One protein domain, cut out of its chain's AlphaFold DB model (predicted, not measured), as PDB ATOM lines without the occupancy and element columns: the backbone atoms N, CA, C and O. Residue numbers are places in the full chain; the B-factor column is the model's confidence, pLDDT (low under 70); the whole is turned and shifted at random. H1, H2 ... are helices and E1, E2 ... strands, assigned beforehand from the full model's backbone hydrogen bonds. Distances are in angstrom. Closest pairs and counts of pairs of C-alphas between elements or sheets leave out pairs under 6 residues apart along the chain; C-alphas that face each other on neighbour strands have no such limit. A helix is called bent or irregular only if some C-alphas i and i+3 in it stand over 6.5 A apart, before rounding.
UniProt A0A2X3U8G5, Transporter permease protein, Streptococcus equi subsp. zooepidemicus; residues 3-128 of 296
ATOM      1  N   SER A   3     183.200 173.188 194.256       87.94
ATOM      2  CA  SER A   3     182.467 173.095 192.987       87.94
ATOM      3  C   SER A   3     182.604 171.701 192.396       87.94
ATOM      4  O   SER A   3     183.719 171.216 192.221       87.94
ATOM      5  N   PHE A   4     181.474 171.060 192.100       89.69
ATOM      6  CA  PHE A   4     181.410 169.765 191.420       89.69
ATOM      7  C   PHE A   4     180.038 169.567 190.752       89.69
ATOM      8  O   PHE A   4     179.195 170.467 190.768       89.69
ATOM      9  N   GLU A   5     179.819 168.413 190.113       89.69
ATOM     10  CA  GLU A   5     178.556 168.099 189.435       89.69
ATOM     11  C   GLU A   5     177.354 168.139 190.402       89.69
ATOM     12  O   GLU A   5     177.298 167.401 191.381       89.69
ATOM     13  N   VAL A   6     176.349 168.950 190.075       88.12
ATOM     14  CA  VAL A   6     175.048 169.022 190.743       88.12
ATOM     15  C   VAL A   6     173.974 168.654 189.713       88.12
ATOM     16  O   VAL A   6     173.542 169.484 188.915       88.12
ATOM     17  N   SER A   7     173.557 167.384 189.690       86.88
ATOM     18  CA  SER A   7     172.610 166.847 188.697       86.88
ATOM     19  C   SER A   7     171.398 166.147 189.341       86.88
ATOM     20  O   SER A   7     171.114 166.317 190.528       86.88
ATOM     21  N   GLN A   8     170.581 165.448 188.544       86.50
ATOM     22  CA  GLN A   8     169.466 164.607 189.024       86.50
ATOM     23  C   GLN A   8     169.844 163.118 189.104       86.50
ATOM     24  O   GLN A   8     168.971 162.272 189.274       86.50
ATOM     25  N   LYS A   9     171.129 162.775 188.959       90.88
ATOM     26  CA  LYS A   9     171.582 161.383 189.014       90.88
ATOM     27  C   LYS A   9     171.460 160.820 190.431       90.88
ATOM     28  O   LYS A   9     171.701 161.525 191.409       90.88
ATOM     29  N   GLU A  10     171.172 159.523 190.530       94.50
ATOM     30  CA  GLU A  10     171.216 158.810 191.813       94.50
ATOM     31  C   GLU A  10     172.648 158.608 192.324       94.50
ATOM     32  O   GLU A  10     172.867 158.463 193.525       94.50
ATOM     33  N   THR A  11     173.631 158.603 191.424       94.88
ATOM     34  CA  THR A  11     175.051 158.497 191.766       94.88
ATOM     35  C   THR A  11     175.830 159.633 191.122       94.88
ATOM     36  O   THR A  11     175.745 159.837 189.909       94.88
ATOM     37  N   ILE A  12     176.597 160.357 191.934       94.50
ATOM     38  CA  ILE A  12     177.526 161.397 191.488       94.50
ATOM     39  C   ILE A  12     178.941 160.937 191.830       94.50
ATOM     40  O   ILE A  12     179.202 160.539 192.962       94.50
ATOM     41  N   VAL A  13     179.843 160.989 190.848       94.62
ATOM     42  CA  VAL A  13     181.252 160.603 191.002       94.62
ATOM     43  C   VAL A  13     182.121 161.803 190.649       94.62
ATOM     44  O   VAL A  13     182.162 162.232 189.498       94.62
ATOM     45  N   VAL A  14     182.813 162.344 191.645       92.75
ATOM     46  CA  VAL A  14     183.712 163.490 191.521       92.75
ATOM     47  C   VAL A  14     185.138 162.969 191.390       92.75
ATOM     48  O   VAL A  14     185.788 162.603 192.369       92.75
ATOM     49  N   THR A  15     185.630 162.921 190.156       92.38
ATOM     50  CA  THR A  15     187.004 162.520 189.826       92.38
ATOM     51  C   THR A  15     187.902 163.739 189.630       92.38
ATOM     52  O   THR A  15     187.426 164.836 189.331       92.38
ATOM     53  N   LYS A  16     189.225 163.543 189.706       90.62
ATOM     54  CA  LYS A  16     190.206 164.589 189.374       90.62
ATOM     55  C   LYS A  16     189.975 165.178 187.975       90.62
ATOM     56  O   LYS A  16     190.073 166.385 187.801       90.62
ATOM     57  N   GLU A  17     189.634 164.343 186.997       88.56
ATOM     58  CA  GLU A  17     189.334 164.785 185.630       88.56
ATOM     59  C   GLU A  17     188.077 165.661 185.570       88.56
ATOM     60  O   GLU A  17     188.106 166.714 184.939       88.56
ATOM     61  N   SER A  18     187.007 165.277 186.277       87.31
ATOM     62  CA  SER A  18     185.766 166.067 186.327       87.31
ATOM     63  C   SER A  18     185.949 167.432 186.998       87.31
ATOM     64  O   SER A  18     185.256 168.387 186.659       87.31
ATOM     65  N   LEU A  19     186.898 167.527 187.935       87.62
ATOM     66  CA  LEU A  19     187.257 168.769 188.610       87.62
ATOM     67  C   LEU A  19     188.065 169.695 187.691       87.62
ATOM     68  O   LEU A  19     187.760 170.884 187.635       87.62
ATOM     69  N   LEU A  20     189.036 169.154 186.948       87.31
ATOM     70  CA  LEU A  20     189.872 169.925 186.019       87.31
ATOM     71  C   LEU A  20     189.121 170.348 184.747       87.31
ATOM     72  O   LEU A  20     189.455 171.373 184.160       87.31
ATOM     73  N   ASN A  21     188.100 169.587 184.343       86.44
ATOM     74  CA  ASN A  21     187.273 169.850 183.163       86.44
ATOM     75  C   ASN A  21     185.782 169.966 183.547       86.44
ATOM     76  O   ASN A  21     184.981 169.095 183.187       86.44
ATOM     77  N   PRO A  22     185.383 171.015 184.293       84.50
ATOM     78  CA  PRO A  22     184.015 171.151 184.777       84.50
ATOM     79  C   PRO A  22     183.039 171.409 183.623       84.50
ATOM     80  O   PRO A  22     183.254 172.269 182.769       84.50
ATOM     81  N   SER A  23     181.911 170.696 183.622       83.19
ATOM     82  CA  SER A  23     180.817 170.955 182.681       83.19
ATOM     83  C   SER A  23     180.122 172.273 183.044       83.19
ATOM     84  O   SER A  23     179.594 172.382 184.155       83.19
ATOM     85  N   PRO A  24     180.025 173.254 182.132       74.50
ATOM     86  CA  PRO A  24     179.377 174.534 182.428       74.50
ATOM     87  C   PRO A  24     177.869 174.398 182.695       74.50
ATOM     88  O   PRO A  24     177.259 175.301 183.256       74.50
ATOM     89  N   VAL A  25     177.256 173.275 182.303       78.00
ATOM     90  CA  VAL A  25     175.812 173.035 182.454       78.00
ATOM     91  C   VAL A  25     175.477 172.373 183.789       78.00
ATOM     92  O   VAL A  25     174.437 172.659 184.374       78.00
ATOM     93  N   THR A  26     176.332 171.462 184.259       83.38
ATOM     94  CA  THR A  26     176.038 170.616 185.427       83.38
ATOM     95  C   THR A  26     176.884 170.948 186.647       83.38
ATOM     96  O   THR A  26     176.593 170.438 187.723       83.38
ATOM     97  N   THR A  27     177.914 171.784 186.522       87.75
ATOM     98  CA  THR A  27     178.712 172.214 187.677       87.75
ATOM     99  C   THR A  27     177.902 173.176 188.536       87.75
ATOM    100  O   THR A  27     177.362 174.164 188.038       87.75
ATOM    101  N   GLY A  28     177.805 172.877 189.828       87.56
ATOM    102  CA  GLY A  28     177.188 173.746 190.822       87.56
ATOM    103  C   GLY A  28     178.163 174.134 191.925       87.56
ATOM    104  O   GLY A  28     179.249 173.561 192.060       87.56
ATOM    105  N   TYR A  29     177.760 175.121 192.718       88.25
ATOM    106  CA  TYR A  29     178.491 175.557 193.902       88.25
ATOM    107  C   TYR A  29     177.897 174.877 195.127       88.25
ATOM    108  O   TYR A  29     176.740 175.098 195.480       88.25
ATOM    109  N   VAL A  30     178.688 174.023 195.764       91.50
ATOM    110  CA  VAL A  30     178.252 173.202 196.886       91.50
ATOM    111  C   VAL A  30     178.819 173.770 198.179       91.50
ATOM    112  O   VAL A  30     180.032 173.783 198.421       91.50
ATOM    113  N   TYR A  31     177.923 174.258 199.025       91.81
ATOM    114  CA  TYR A  31     178.230 174.655 200.387       91.81
ATOM    115  C   TYR A  31     178.316 173.411 201.260       91.81
ATOM    116  O   TYR A  31     177.418 172.573 201.257       91.81
ATOM    117  N   LEU A  32     179.424 173.282 201.982       92.25
ATOM    118  CA  LEU A  32     179.617 172.214 202.952       92.25
ATOM    119  C   LEU A  32     179.238 172.756 204.325       92.25
ATOM    120  O   LEU A  32     179.643 173.867 204.668       92.25
ATOM    121  N   VAL A  33     178.489 171.980 205.098       93.81
ATOM    122  CA  VAL A  33     178.066 172.353 206.451       93.81
ATOM    123  C   VAL A  33     178.052 171.117 207.345       93.81
ATOM    124  O   VAL A  33     177.760 170.010 206.883       93.81
ATOM    125  N   THR A  34     178.401 171.280 208.619       95.38
ATOM    126  CA  THR A  34     178.288 170.183 209.586       95.38
ATOM    127  C   THR A  34     176.821 169.962 209.951       95.38
ATOM    128  O   THR A  34     176.003 170.877 209.878       95.38
ATOM    129  N   GLN A  35     176.450 168.749 210.354       96.44
ATOM    130  CA  GLN A  35     175.079 168.473 210.795       96.44
ATOM    131  C   GLN A  35     174.658 169.317 212.005       96.44
ATOM    132  O   GLN A  35     173.477 169.638 212.127       96.44
ATOM    133  N   ASP A  36     175.600 169.678 212.881       95.06
ATOM    134  CA  ASP A  36     175.324 170.484 214.069       95.06
ATOM    135  C   ASP A  36     175.028 171.930 213.678       95.06
ATOM    136  O   ASP A  36     173.980 172.450 214.057       95.06
ATOM    137  N   ASP A  37     175.863 172.531 212.826       92.56
ATOM    138  CA  ASP A  37     175.633 173.883 212.302       92.56
ATOM    139  C   ASP A  37     174.347 173.938 211.467       92.56
ATOM    140  O   ASP A  37     173.548 174.867 211.577       92.56
ATOM    141  N   PHE A  38     174.091 172.903 210.665       94.12
ATOM    142  CA  PHE A  38     172.876 172.813 209.863       94.12
ATOM    143  C   PHE A  38     171.615 172.788 210.739       94.12
ATOM    144  O   PHE A  38     170.644 173.489 210.436       94.12
ATOM    145  N   ARG A  39     171.635 172.030 211.846       94.94
ATOM    146  CA  ARG A  39     170.557 172.023 212.848       94.94
ATOM    147  C   ARG A  39     170.464 173.346 213.608       94.94
ATOM    148  O   ARG A  39     169.352 173.802 213.861       94.94
ATOM    149  N   ALA A  40     171.591 173.981 213.929       91.88
ATOM    150  CA  ALA A  40     171.629 175.282 214.601       91.88
ATOM    151  C   ALA A  40     170.977 176.397 213.763       91.88
ATOM    152  O   ALA A  40     170.351 177.294 214.319       91.88
ATOM    153  N   LEU A  41     171.019 176.288 212.430       90.19
ATOM    154  CA  LEU A  41     170.272 177.147 211.497       90.19
ATOM    155  C   LEU A  41     168.750 176.870 211.467       90.19
ATOM    156  O   LEU A  41     168.027 177.438 210.649       90.19
ATOM    157  N   GLY A  42     168.244 175.984 212.330       91.75
ATOM    158  CA  GLY A  42     166.824 175.640 212.439       91.75
ATOM    159  C   GLY A  42     166.350 174.578 211.446       91.75
ATOM    160  O   GLY A  42     165.145 174.360 211.312       91.75
ATOM    161  N   ASN A  43     167.264 173.907 210.737       94.50
ATOM    162  CA  ASN A  43     166.897 172.842 209.807       94.50
ATOM    163  C   ASN A  43     166.656 171.507 210.520       94.50
ATOM    164  O   ASN A  43     167.321 171.163 211.496       94.50
ATOM    165  N   GLN A  44     165.749 170.699 209.968       92.38
ATOM    166  CA  GLN A  44     165.513 169.334 210.440       92.38
ATOM    167  C   GLN A  44     166.403 168.337 209.699       92.38
ATOM    168  O   GLN A  44     166.374 168.253 208.469       92.38
ATOM    169  N   LEU A  45     167.160 167.543 210.454       94.25
ATOM    170  CA  LEU A  45     168.068 166.544 209.904       94.25
ATOM    171  C   LEU A  45     168.251 165.371 210.881       94.25
ATOM    172  O   LEU A  45     168.521 165.622 212.058       94.25
ATOM    173  N   PRO A  46     168.145 164.107 210.425       90.56
ATOM    174  CA  PRO A  46     168.528 162.956 211.241       90.56
ATOM    175  C   PRO A  46     170.033 162.968 211.546       90.56
ATOM    176  O   PRO A  46     170.824 163.569 210.820       90.56
ATOM    177  N   GLU A  47     170.444 162.287 212.611       95.19
ATOM    178  CA  GLU A  47     171.864 162.163 212.943       95.19
ATOM    179  C   GLU A  47     172.616 161.379 211.856       95.19
ATOM    180  O   GLU A  47     172.221 160.273 211.477       95.19
ATOM    181  N   LEU A  48     173.692 161.974 211.334       95.31
ATOM    182  CA  LEU A  48     174.507 161.395 210.270       95.31
ATOM    183  C   LEU A  48     175.665 160.570 210.849       95.31
ATOM    184  O   LEU A  48     176.366 161.008 211.762       95.31
ATOM    185  N   LYS A  49     175.912 159.391 210.265       95.25
ATOM    186  CA  LYS A  49     177.140 158.600 210.479       95.25
ATOM    187  C   LYS A  49     178.291 159.106 209.593       95.25
ATOM    188  O   LYS A  49     178.062 159.863 208.657       95.25
ATOM    189  N   ASP A  50     179.516 158.635 209.834       88.56
ATOM    190  CA  ASP A  50     180.761 159.138 209.210       88.56
ATOM    191  C   ASP A  50     180.732 159.163 207.671       88.56
ATOM    192  O   ASP A  50     181.243 160.096 207.058       88.56
ATOM    193  N   ASN A  51     180.082 158.172 207.052       92.44
ATOM    194  CA  ASN A  51     179.961 158.047 205.594       92.44
ATOM    195  C   ASN A  51     178.561 158.413 205.081       92.44
ATOM    196  O   ASN A  51     178.183 158.012 203.982       92.44
ATOM    197  N   GLN A  52     177.756 159.109 205.883       96.81
ATOM    198  CA  GLN A  52     176.413 159.526 205.499       96.81
ATOM    199  C   GLN A  52     176.353 161.025 205.252       96.81
ATOM    200  O   GLN A  52     176.990 161.819 205.944       96.81
ATOM    201  N   THR A  53     175.547 161.402 204.269       97.19
ATOM    202  CA  THR A  53     175.322 162.796 203.902       97.19
ATOM    203  C   THR A  53     173.838 163.087 203.748       97.19
ATOM    204  O   THR A  53     173.014 162.186 203.576       97.19
ATOM    205  N   ALA A  54     173.498 164.368 203.808       96.88
ATOM    206  CA  ALA A  54     172.238 164.867 203.283       96.88
ATOM    207  C   ALA A  54     172.517 165.954 202.255       96.88
ATOM    208  O   ALA A  54     173.478 166.713 202.391       96.88
ATOM    209  N   PHE A  55     171.677 166.028 201.232       96.31
ATOM    210  CA  PHE A  55     171.934 166.879 200.083       96.31
ATOM    211  C   PHE A  55     170.709 167.700 199.705       96.31
ATOM    212  O   PHE A  55     169.602 167.174 199.569       96.31
ATOM    213  N   PHE A  56     170.931 168.993 199.511       94.25
ATOM    214  CA  PHE A  56     169.972 169.949 198.976       94.25
ATOM    215  C   PHE A  56     170.496 170.501 197.654       94.25
ATOM    216  O   PHE A  56     171.684 170.792 197.523       94.25
ATOM    217  N   LYS A  57     169.591 170.734 196.707       90.50
ATOM    218  CA  LYS A  57     169.877 171.415 195.446       90.50
ATOM    219  C   LYS A  57     168.877 172.551 195.264       90.50
ATOM    220  O   LYS A  57     167.679 172.338 195.400       90.50
ATOM    221  N   GLN A  58     169.364 173.733 194.894       84.88
ATOM    222  CA  GLN A  58     168.525 174.915 194.674       84.88
ATOM    223  C   GLN A  58     167.567 174.739 193.481       84.88
ATOM    224  O   GLN A  58     166.450 175.251 193.486       84.88
ATOM    225  N   ARG A  59     168.002 174.026 192.433       79.50
ATOM    226  CA  ARG A  59     167.250 173.842 191.182       79.50
ATOM    227  C   ARG A  59     166.644 172.450 191.052       79.50
ATOM    228  O   ARG A  59     167.271 171.539 190.508       79.50
ATOM    229  N   GLY A  60     165.385 172.338 191.467       80.19
ATOM    230  CA  GLY A  60     164.602 171.103 191.421       80.19
ATOM    231  C   GLY A  60     165.088 170.055 192.418       80.19
ATOM    232  O   GLY A  60     166.103 170.235 193.087       80.19
ATOM    233  N   ASP A  61     164.387 168.928 192.482       85.00
ATOM    234  CA  ASP A  61     164.678 167.918 193.497       85.00
ATOM    235  C   ASP A  61     165.942 167.110 193.181       85.00
ATOM    236  O   ASP A  61     166.339 166.899 192.023       85.00
ATOM    237  N   SER A  62     166.601 166.664 194.247       90.31
ATOM    238  CA  SER A  62     167.706 165.715 194.180       90.31
ATOM    239  C   SER A  62     167.190 164.281 194.286       90.31
ATOM    240  O   SER A  62     166.294 163.994 195.076       90.31
ATOM    241  N   GLN A  63     167.799 163.378 193.516       93.06
ATOM    242  CA  GLN A  63     167.596 161.926 193.608       93.06
ATOM    243  C   GLN A  63     168.859 161.211 194.107       93.06
ATOM    244  O   GLN A  63     168.975 159.995 193.998       93.06
ATOM    245  N   LEU A  64     169.825 161.965 194.641       95.38
ATOM    246  CA  LEU A  64     171.120 161.452 195.064       95.38
ATOM    247  C   LEU A  64     170.959 160.342 196.111       95.38
ATOM    248  O   LEU A  64     170.255 160.510 197.109       95.38
ATOM    249  N   ARG A  65     171.648 159.226 195.893       96.25
ATOM    250  CA  ARG A  65     171.770 158.092 196.819       96.25
ATOM    251  C   ARG A  65     173.222 157.832 197.191       96.25
ATOM    252  O   ARG A  65     173.499 157.516 198.341       96.25
ATOM    253  N   GLN A  66     174.136 157.997 196.238       96.31
ATOM    254  CA  GLN A  66     175.561 157.762 196.435       96.31
ATOM    255  C   GLN A  66     176.381 158.927 195.878       96.31
ATOM    256  O   GLN A  66     176.163 159.379 194.753       96.31
ATOM    257  N   LEU A  67     177.339 159.398 196.665       96.12
ATOM    258  CA  LEU A  67     178.276 160.447 196.298       96.12
ATOM    259  C   LEU A  67     179.692 159.922 196.498       96.12
ATOM    260  O   LEU A  67     180.093 159.655 197.625       96.12
ATOM    261  N   ASP A  68     180.446 159.774 195.418       95.38
ATOM    262  CA  ASP A  68     181.863 159.443 195.485       95.38
ATOM    263  C   ASP A  68     182.689 160.701 195.225       95.38
ATOM    264  O   ASP A  68     182.515 161.357 194.200       95.38
ATOM    265  N   ILE A  69     183.558 161.066 196.165       93.81
ATOM    266  CA  ILE A  69     184.472 162.198 196.033       93.81
ATOM    267  C   ILE A  69     185.894 161.671 196.103       93.81
ATOM    268  O   ILE A  69     186.372 161.298 197.174       93.81
ATOM    269  N   LEU A  70     186.584 161.686 194.961       92.25
ATOM    270  CA  LEU A  70     187.995 161.318 194.834       92.25
ATOM    271  C   LEU A  70     188.306 159.933 195.437       92.25
ATOM    272  O   LEU A  70     189.350 159.742 196.058       92.25
ATOM    273  N   GLY A  71     187.395 158.968 195.261       89.75
ATOM    274  CA  GLY A  71     187.520 157.602 195.772       89.75
ATOM    275  C   GLY A  71     187.001 157.403 197.200       89.75
ATOM    276  O   GLY A  71     187.050 156.282 197.706       89.75
ATOM    277  N   LYS A  72     186.504 158.456 197.868       93.56
ATOM    278  CA  LYS A  72     185.769 158.349 199.137       93.56
ATOM    279  C   LYS A  72     184.269 158.325 198.859       93.56
ATOM    280  O   LYS A  72     183.710 159.292 198.349       93.56
ATOM    281  N   SER A  73     183.619 157.238 199.251       95.19
ATOM    282  CA  SER A  73     182.199 156.998 198.999       95.19
ATOM    283  C   SER A  73     181.320 157.377 200.198       95.19
ATOM    284  O   SER A  73     181.552 156.923 201.317       95.19
ATOM    285  N   TYR A  74     180.270 158.153 199.934       96.56
ATOM    286  CA  TYR A  74     179.273 158.620 200.894       96.56
ATOM    287  C   TYR A  74     177.863 158.204 200.460       96.56
ATOM    288  O   TYR A  74     177.486 158.354 199.297       96.56
ATOM    289  N   THR A  75     177.056 157.731 201.406       97.44
ATOM    290  CA  THR A  75     175.646 157.398 201.181       97.44
ATOM    291  C   THR A  75     174.762 158.579 201.568       97.44
ATOM    292  O   THR A  75     174.719 158.985 202.731       97.44
ATOM    293  N   ASN A  76     174.011 159.108 200.606       96.38
ATOM    294  CA  ASN A  76     173.059 160.183 200.851       96.38
ATOM    295  C   ASN A  76     171.778 159.614 201.471       96.38
ATOM    296  O   ASN A  76     170.997 158.932 200.807       96.38
ATOM    297  N   VAL A  77     171.556 159.897 202.753       96.44
ATOM    298  CA  VAL A  77     170.403 159.381 203.507       96.44
ATOM    299  C   VAL A  77     169.172 160.273 203.399       96.44
ATOM    300  O   VAL A  77     168.066 159.839 203.724       96.44
ATOM    301  N   LYS A  78     169.337 161.523 202.946       95.25
ATOM    302  CA  LYS A  78     168.232 162.472 202.807       95.25
ATOM    303  C   LYS A  78     168.451 163.430 201.639       95.25
ATOM    304  O   LYS A  78     169.419 164.180 201.608       95.25
ATOM    305  N   ASN A  79     167.486 163.455 200.720       94.88
ATOM    306  CA  ASN A  79     167.329 164.534 199.749       94.88
ATOM    307  C   ASN A  79     166.421 165.606 200.366       94.88
ATOM    308  O   ASN A  79     165.256 165.346 200.673       94.88
ATOM    309  N   LEU A  80     166.992 166.776 200.624       93.50
ATOM    310  CA  LEU A  80     166.320 167.921 201.222       93.50
ATOM    311  C   LEU A  80     165.612 168.716 200.119       93.50
ATOM    312  O   LEU A  80     166.210 169.001 199.083       93.50
ATOM    313  N   THR A  81     164.354 169.085 200.353       89.19
ATOM    314  CA  THR A  81     163.539 169.886 199.418       89.19
ATOM    315  C   THR A  81     163.555 171.377 199.756       89.19
ATOM    316  O   THR A  81     163.314 172.213 198.893       89.19
ATOM    317  N   SER A  82     163.844 171.725 201.011       87.31
ATOM    318  CA  SER A  82     163.930 173.101 201.506       87.31
ATOM    319  C   SER A  82     164.950 173.191 202.635       87.31
ATOM    320  O   SER A  82     164.990 172.296 203.483       87.31
ATOM    321  N   VAL A  83     165.729 174.273 202.668       90.81
ATOM    322  CA  VAL A  83     166.722 174.537 203.718       90.81
ATOM    323  C   VAL A  83     166.749 176.020 204.090       90.81
ATOM    324  O   VAL A  83     166.619 176.889 203.229       90.81
ATOM    325  N   THR A  84     166.976 176.307 205.366       89.69
ATOM    326  CA  THR A  84     167.410 177.606 205.879       89.69
ATOM    327  C   THR A  84     168.927 177.680 205.724       89.69
ATOM    328  O   THR A  84     169.671 177.240 206.601       89.69
ATOM    329  N   PHE A  85     169.384 178.157 204.563       87.69
ATOM    330  CA  PHE A  85     170.805 178.339 204.252       87.69
ATOM    331  C   PHE A  85     170.981 179.500 203.249       87.69
ATOM    332  O   PHE A  85     170.856 179.282 202.038       87.69
ATOM    333  N   PRO A  86     171.189 180.746 203.722       81.00
ATOM    334  CA  PRO A  86     171.129 181.943 202.877       81.00
ATOM    335  C   PRO A  86     172.067 181.928 201.661       81.00
ATOM    336  O   PRO A  86     171.651 182.317 200.570       81.00
ATOM    337  N   GLU A  87     173.297 181.419 201.781       80.12
ATOM    338  CA  GLU A  87     174.240 181.419 200.656       80.12
ATOM    339  C   GLU A  87     173.795 180.506 199.509       80.12
ATOM    340  O   GLU A  87     174.014 180.819 198.338       80.12
ATOM    341  N   ALA A  88     173.120 179.398 199.818       80.25
ATOM    342  CA  ALA A  88     172.598 178.489 198.803       80.25
ATOM    343  C   ALA A  88     171.414 179.100 198.039       80.25
ATOM    344  O   ALA A  88     171.195 178.751 196.879       80.25
ATOM    345  N   ALA A  89     170.671 180.026 198.659       74.81
ATOM    346  CA  ALA A  89     169.613 180.778 197.990       74.81
ATOM    347  C   ALA A  89     170.181 181.856 197.052       74.81
ATOM    348  O   ALA A  89     169.649 182.049 195.961       74.81
ATOM    349  N   ASN A  90     171.286 182.492 197.445       71.38
ATOM    350  CA  ASN A  90     171.894 183.612 196.721       71.38
ATOM    351  C   ASN A  90     172.933 183.196 195.665       71.38
ATOM    352  O   ASN A  90     173.469 184.047 194.960       71.38
ATOM    353  N   THR A  91     173.212 181.898 195.528       78.38
ATOM    354  CA  THR A  91     174.219 181.383 194.592       78.38
ATOM    355  C   THR A  91     173.570 180.718 193.390       78.38
ATOM    356  O   THR A  91     172.679 179.885 193.537       78.38
ATOM    357  N   CYS A  92     174.035 181.048 192.185       74.75
ATOM    358  CA  CYS A  92     173.583 180.400 190.956       74.75
ATOM    359  C   CYS A  92     173.966 178.913 190.957       74.75
ATOM    360  O   CYS A  92     175.142 178.579 191.073       74.75
ATOM    361  N   ASN A  93     172.985 178.020 190.797       81.25
ATOM    362  CA  ASN A  93     173.194 176.569 190.866       81.25
ATOM    363  C   ASN A  93     173.816 176.131 192.209       81.25
ATOM    364  O   ASN A  93     174.730 175.303 192.255       81.25
ATOM    365  N   GLY A  94     173.324 176.735 193.295       87.94
ATOM    366  CA  GLY A  94     173.732 176.419 194.657       87.94
ATOM    367  C   GLY A  94     173.236 175.044 195.116       87.94
ATOM    368  O   GLY A  94     172.145 174.588 194.762       87.94
ATOM    369  N   ALA A  95     174.031 174.384 195.945       92.31
ATOM    370  CA  ALA A  95     173.667 173.162 196.647       92.31
ATOM    371  C   ALA A  95     174.248 173.176 198.064       92.31
ATOM    372  O   ALA A  95     175.210 173.894 198.338       92.31
ATOM    373  N   VAL A  96     173.680 172.369 198.956       94.62
ATOM    374  CA  VAL A  96     174.201 172.175 200.315       94.62
ATOM    375  C   VAL A  96     174.462 170.692 200.521       94.62
ATOM    376  O   VAL A  96     173.567 169.871 200.315       94.62
ATOM    377  N   LEU A  97     175.681 170.355 200.933       95.69
ATOM    378  CA  LEU A  97     176.063 169.020 201.371       95.69
ATOM    379  C   LEU A  97     176.302 169.052 202.879       95.69
ATOM    380  O   LEU A  97     177.248 169.682 203.359       95.69
ATOM    381  N   VAL A  98     175.439 168.357 203.611       97.00
ATOM    382  CA  VAL A  98     175.557 168.210 205.057       97.00
ATOM    383  C   VAL A  98     176.380 166.969 205.372       97.00
ATOM    384  O   VAL A  98     176.084 165.881 204.871       97.00
ATOM    385  N   VAL A  99     177.403 167.138 206.205       96.56
ATOM    386  CA  VAL A  99     178.327 166.079 206.633       96.56
ATOM    387  C   VAL A  99     178.333 165.935 208.153       96.56
ATOM    388  O   VAL A  99     177.882 166.827 208.872       96.56
ATOM    389  N   LYS A 100     178.846 164.810 208.660       96.25
ATOM    390  CA  LYS A 100     178.838 164.509 210.098       96.25
ATOM    391  C   LYS A 100     179.574 165.549 210.944       96.25
ATOM    392  O   LYS A 100     179.053 165.956 211.977       96.25
ATOM    393  N   ASP A 101     180.791 165.917 210.568       94.88
ATOM    394  CA  ASP A 101     181.651 166.738 211.415       94.88
ATOM    395  C   ASP A 101     182.633 167.593 210.603       94.88
ATOM    396  O   ASP A 101     182.752 167.490 209.377       94.88
ATOM    397  N   MET A 102     183.339 168.469 211.318       91.81
ATOM    398  CA  MET A 102     184.311 169.392 210.742       91.81
ATOM    399  C   MET A 102     185.511 168.677 210.105       91.81
ATOM    400  O   MET A 102     186.120 169.215 209.182       91.81
ATOM    401  N   LYS A 103     185.861 167.471 210.573       93.38
ATOM    402  CA  LYS A 103     186.961 166.695 209.994       93.38
ATOM    403  C   LYS A 103     186.572 166.227 208.595       93.38
ATOM    404  O   LYS A 103     187.306 166.504 207.654       93.38
ATOM    405  N   THR A 104     185.396 165.617 208.432       93.75
ATOM    406  CA  THR A 104     184.877 165.219 207.113       93.75
ATOM    407  C   THR A 104     184.719 166.420 206.180       93.75
ATOM    408  O   THR A 104     185.067 166.336 205.003       93.75
ATOM    409  N   LEU A 105     184.230 167.551 206.699       93.12
ATOM    410  CA  LEU A 105     184.074 168.786 205.926       93.12
ATOM    411  C   LEU A 105     185.412 169.269 205.352       93.12
ATOM    412  O   LEU A 105     185.514 169.493 204.143       93.12
ATOM    413  N   LYS A 106     186.431 169.411 206.209       90.25
ATOM    414  CA  LYS A 106     187.770 169.857 205.805       90.25
ATOM    415  C   LYS A 106     188.436 168.862 204.866       90.25
ATOM    416  O   LYS A 106     188.937 169.275 203.832       90.25
ATOM    417  N   ASP A 107     188.337 167.564 205.150       90.88
ATOM    418  CA  ASP A 107     188.858 166.506 204.281       90.88
ATOM    419  C   ASP A 107     188.338 166.638 202.840       90.88
ATOM    420  O   ASP A 107     189.118 166.553 201.891       90.88
ATOM    421  N   ILE A 108     187.026 166.839 202.658       90.94
ATOM    422  CA  ILE A 108     186.420 167.034 201.331       90.94
ATOM    423  C   ILE A 108     186.915 168.339 200.706       90.94
ATOM    424  O   ILE A 108     187.303 168.358 199.535       90.94
ATOM    425  N   GLN A 109     186.893 169.427 201.477       87.94
ATOM    426  CA  GLN A 109     187.264 170.746 200.987       87.94
ATOM    427  C   GLN A 109     188.724 170.798 200.524       87.94
ATOM    428  O   GLN A 109     188.976 171.190 199.386       87.94
ATOM    429  N   ASP A 110     189.658 170.357 201.362       87.69
ATOM    430  CA  ASP A 110     191.095 170.376 201.093       87.69
ATOM    431  C   ASP A 110     191.446 169.460 199.910       87.69
ATOM    432  O   ASP A 110     192.240 169.835 199.045       87.69
ATOM    433  N   SER A 111     190.789 168.296 199.805       88.56
ATOM    434  CA  SER A 111     191.003 167.364 198.686       88.56
ATOM    435  C   SER A 111     190.585 167.959 197.336       88.56
ATOM    436  O   SER A 111     191.261 167.743 196.332       88.56
ATOM    437  N   ILE A 112     189.482 168.716 197.291       87.69
ATOM    438  CA  ILE A 112     188.993 169.352 196.056       87.69
ATOM    439  C   ILE A 112     189.791 170.624 195.738       87.69
ATOM    440  O   ILE A 112     190.194 170.825 194.591       87.69
ATOM    441  N   GLN A 113     190.048 171.476 196.736       81.56
ATOM    442  CA  GLN A 113     190.787 172.732 196.554       81.56
ATOM    443  C   GLN A 113     192.258 172.500 196.185       81.56
ATOM    444  O   GLN A 113     192.828 173.286 195.433       81.56
ATOM    445  N   GLY A 114     192.861 171.396 196.637       77.44
ATOM    446  CA  GLY A 114     194.210 171.001 196.225       77.44
ATOM    447  C   GLY A 114     194.334 170.626 194.742       77.44
ATOM    448  O   GLY A 114     195.444 170.585 194.215       77.44
ATOM    449  N   ILE A 115     193.218 170.353 194.058       80.94
ATOM    450  CA  ILE A 115     193.176 170.005 192.627       80.94
ATOM    451  C   ILE A 115     192.745 171.212 191.796       80.94
ATOM    452  O   ILE A 115     193.360 171.520 190.775       80.94
ATOM    453  N   ASN A 116     191.692 171.895 192.240       68.38
ATOM    454  CA  ASN A 116     191.131 173.041 191.552       68.38
ATOM    455  C   ASN A 116     191.606 174.331 192.221       68.38
ATOM    456  O   ASN A 116     191.061 174.748 193.241       68.38
ATOM    457  N   HIS A 117     192.540 175.038 191.579       61.62
ATOM    458  CA  HIS A 117     192.954 176.405 191.944       61.62
ATOM    459  C   HIS A 117     191.806 177.448 191.903       61.62
ATOM    460  O   HIS A 117     192.043 178.641 192.061       61.62
ATOM    461  N   THR A 118     190.560 177.020 191.677       54.78
ATOM    462  CA  THR A 118     189.341 177.837 191.709       54.78
ATOM    463  C   THR A 118     188.775 178.022 193.124       54.78
ATOM    464  O   THR A 118     187.775 178.718 193.293       54.78
ATOM    465  N   GLY A 119     189.365 177.394 194.147       51.09
ATOM    466  CA  GLY A 119     188.984 177.587 195.545       51.09
ATOM    467  C   GLY A 119     189.554 178.887 196.110       51.09
ATOM    468  O   GLY A 119     190.758 178.997 196.319       51.09
ATOM    469  N   GLY A 120     188.694 179.872 196.386       53.09
ATOM    470  CA  GLY A 120     189.063 181.009 197.232       53.09
ATOM    471  C   GLY A 120     189.501 180.549 198.631       53.09
ATOM    472  O   GLY A 120     189.216 179.419 199.034       53.09
ATOM    473  N   ARG A 121     190.185 181.428 199.381       57.84
ATOM    474  CA  ARG A 121     190.545 181.179 200.791       57.84
ATOM    475  C   ARG A 121     189.328 180.661 201.564       57.84
ATOM    476  O   ARG A 121     188.210 181.108 201.312       57.84
ATOM    477  N   VAL A 122     189.555 179.741 202.505       62.62
ATOM    478  CA  VAL A 122     188.512 179.229 203.406       62.62
ATOM    479  C   VAL A 122     187.816 180.418 204.068       62.62
ATOM    480  O   VAL A 122     188.399 181.088 204.914       62.62
ATOM    481  N   SER A 123     186.586 180.693 203.646       65.94
ATOM    482  CA  SER A 123     185.715 181.679 204.272       65.94
ATOM    483  C   SER A 123     184.742 180.923 205.165       65.94
ATOM    484  O   SER A 123     184.115 179.953 204.728       65.94
ATOM    485  N   ILE A 124     184.690 181.326 206.431       75.38
ATOM    486  CA  ILE A 124     183.731 180.832 207.412       75.38
ATOM    487  C   ILE A 124     182.652 181.903 207.526       75.38
ATOM    488  O   ILE A 124     182.951 183.032 207.913       75.38
ATOM    489  N   SER A 125     181.417 181.545 207.195       80.06
ATOM    490  CA  SER A 125     180.251 182.377 207.483       80.06
ATOM    491  C   SER A 125     179.747 182.061 208.886       80.06
ATOM    492  O   SER A 125     179.597 180.891 209.242       80.06
ATOM    493  N   ALA A 126     179.452 183.094 209.668       82.44
ATOM    494  CA  ALA A 126     178.774 182.964 210.950       82.44
ATOM    495  C   ALA A 126     177.518 183.838 210.947       82.44
ATOM    496  O   ALA A 126     177.535 184.963 210.453       82.44
ATOM    497  N   TYR A 127     176.440 183.310 211.519       83.50
ATOM    498  CA  TYR A 127     175.160 183.997 211.643       83.50
ATOM    499  C   TYR A 127     174.900 184.293 213.114       83.50
ATOM    500  O   TYR A 127     174.919 183.379 213.937       83.50
ATOM    501  N   ALA A 128     174.671 185.562 213.447       85.50
ATOM    502  CA  ALA A 128     174.448 185.994 214.819       85.50
ATOM    503  C   ALA A 128     173.463 187.166 214.883       85.50
ATOM    504  O   ALA A 128     173.483 188.057 214.032       85.50
TER     505      ALA A 128
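This is residues 3 to 128 of the 296 residues of the protein "Transporter permease protein" of Streptococcus equi subsp. zooepidemicus (UniProt A0A2X3U8G5). Look first for one seven-stranded sheet curled into an incomplete barrel, bent back on itself so that E1, E3, E7 and E4 face E5 and E2, with E6 as the hinge. H4, the longest helix, packs on E3 and reaches E5 of the other leaf, while H1, H2 and H3 are short pieces round the sheet and residues 114 to 128 form a long tail on the outside. The printed part has 126 residues with four named helices and seven named strands, in the order E1 E2 H1 E3 H2 E4 E5 E6 H3 E7 H4; the sheet runs E1 E3 E7 E4 E6 E5 E2 and is mixed. The class is mixed, helices and strands; the whole is compact, with a radius of gyration of the C-alphas of 13.4 A and spans of 36 by 31 by 28 A.

Begin in the folded sheet, one sheet bent into two leaves, with E3, residues 27 to 34, and E7, residues 94 to 99: they are parallel, with N 31 and O 95 2.8 A apart. E1, residues 3 to 5, is an edge strand antiparallel to E3, with N 28 and O 4 at 2.9 A. E4, residues 52 to 57, is antiparallel to E7, with N 98 and O 54 at 2.8 A. E6, residues 72 to 80, is parallel to E4, with N 77 and O 53 at 2.8 A, and bends by 65 degrees at residue 77. E5, residues 66 to 69, forms a hairpin with E6, with N 67 and O 74 at 2.8 A. E2, residues 11 to 14, is the other edge strand, parallel to E5, with N 14 and O 68 at 2.8 A. H4, residues 102 to 113, is on the sheet at a height of 7.7 A, over E7 and slantwise to the strands, at 40 degrees on the local plane; its closest C-alphas to E3 are those of Met 102 and Thr 34, 6.2 A. H2, residues 35 to 40, stands up from the sheet over E3. H1, residues 16 to 20, and H3, residues 86 to 90, only graze the sheet. In H1, H2, H3 and H4 every O i to N i+4 pair is within hydrogen-bond range.

Find C-alpha 3 at (182.467, 173.095, 192.987), where E1 begins. E3 runs 22.0 A from C-alpha 27 at (178.712, 172.214, 187.677), E6 21.8 A, E4 16.9 A and E7 16.5 A. H4 runs 15.9 A, to C-alpha 113 at (190.787, 172.732, 196.554).

The C-alphas of Glu 17 and Ala 128, the two farthest apart, are 39.0 A apart. The printed part has no cut; H2 to E4 is the long link, with 11 residues. Look for low confidence at residues 116 to 123, under 70 in pLDDT.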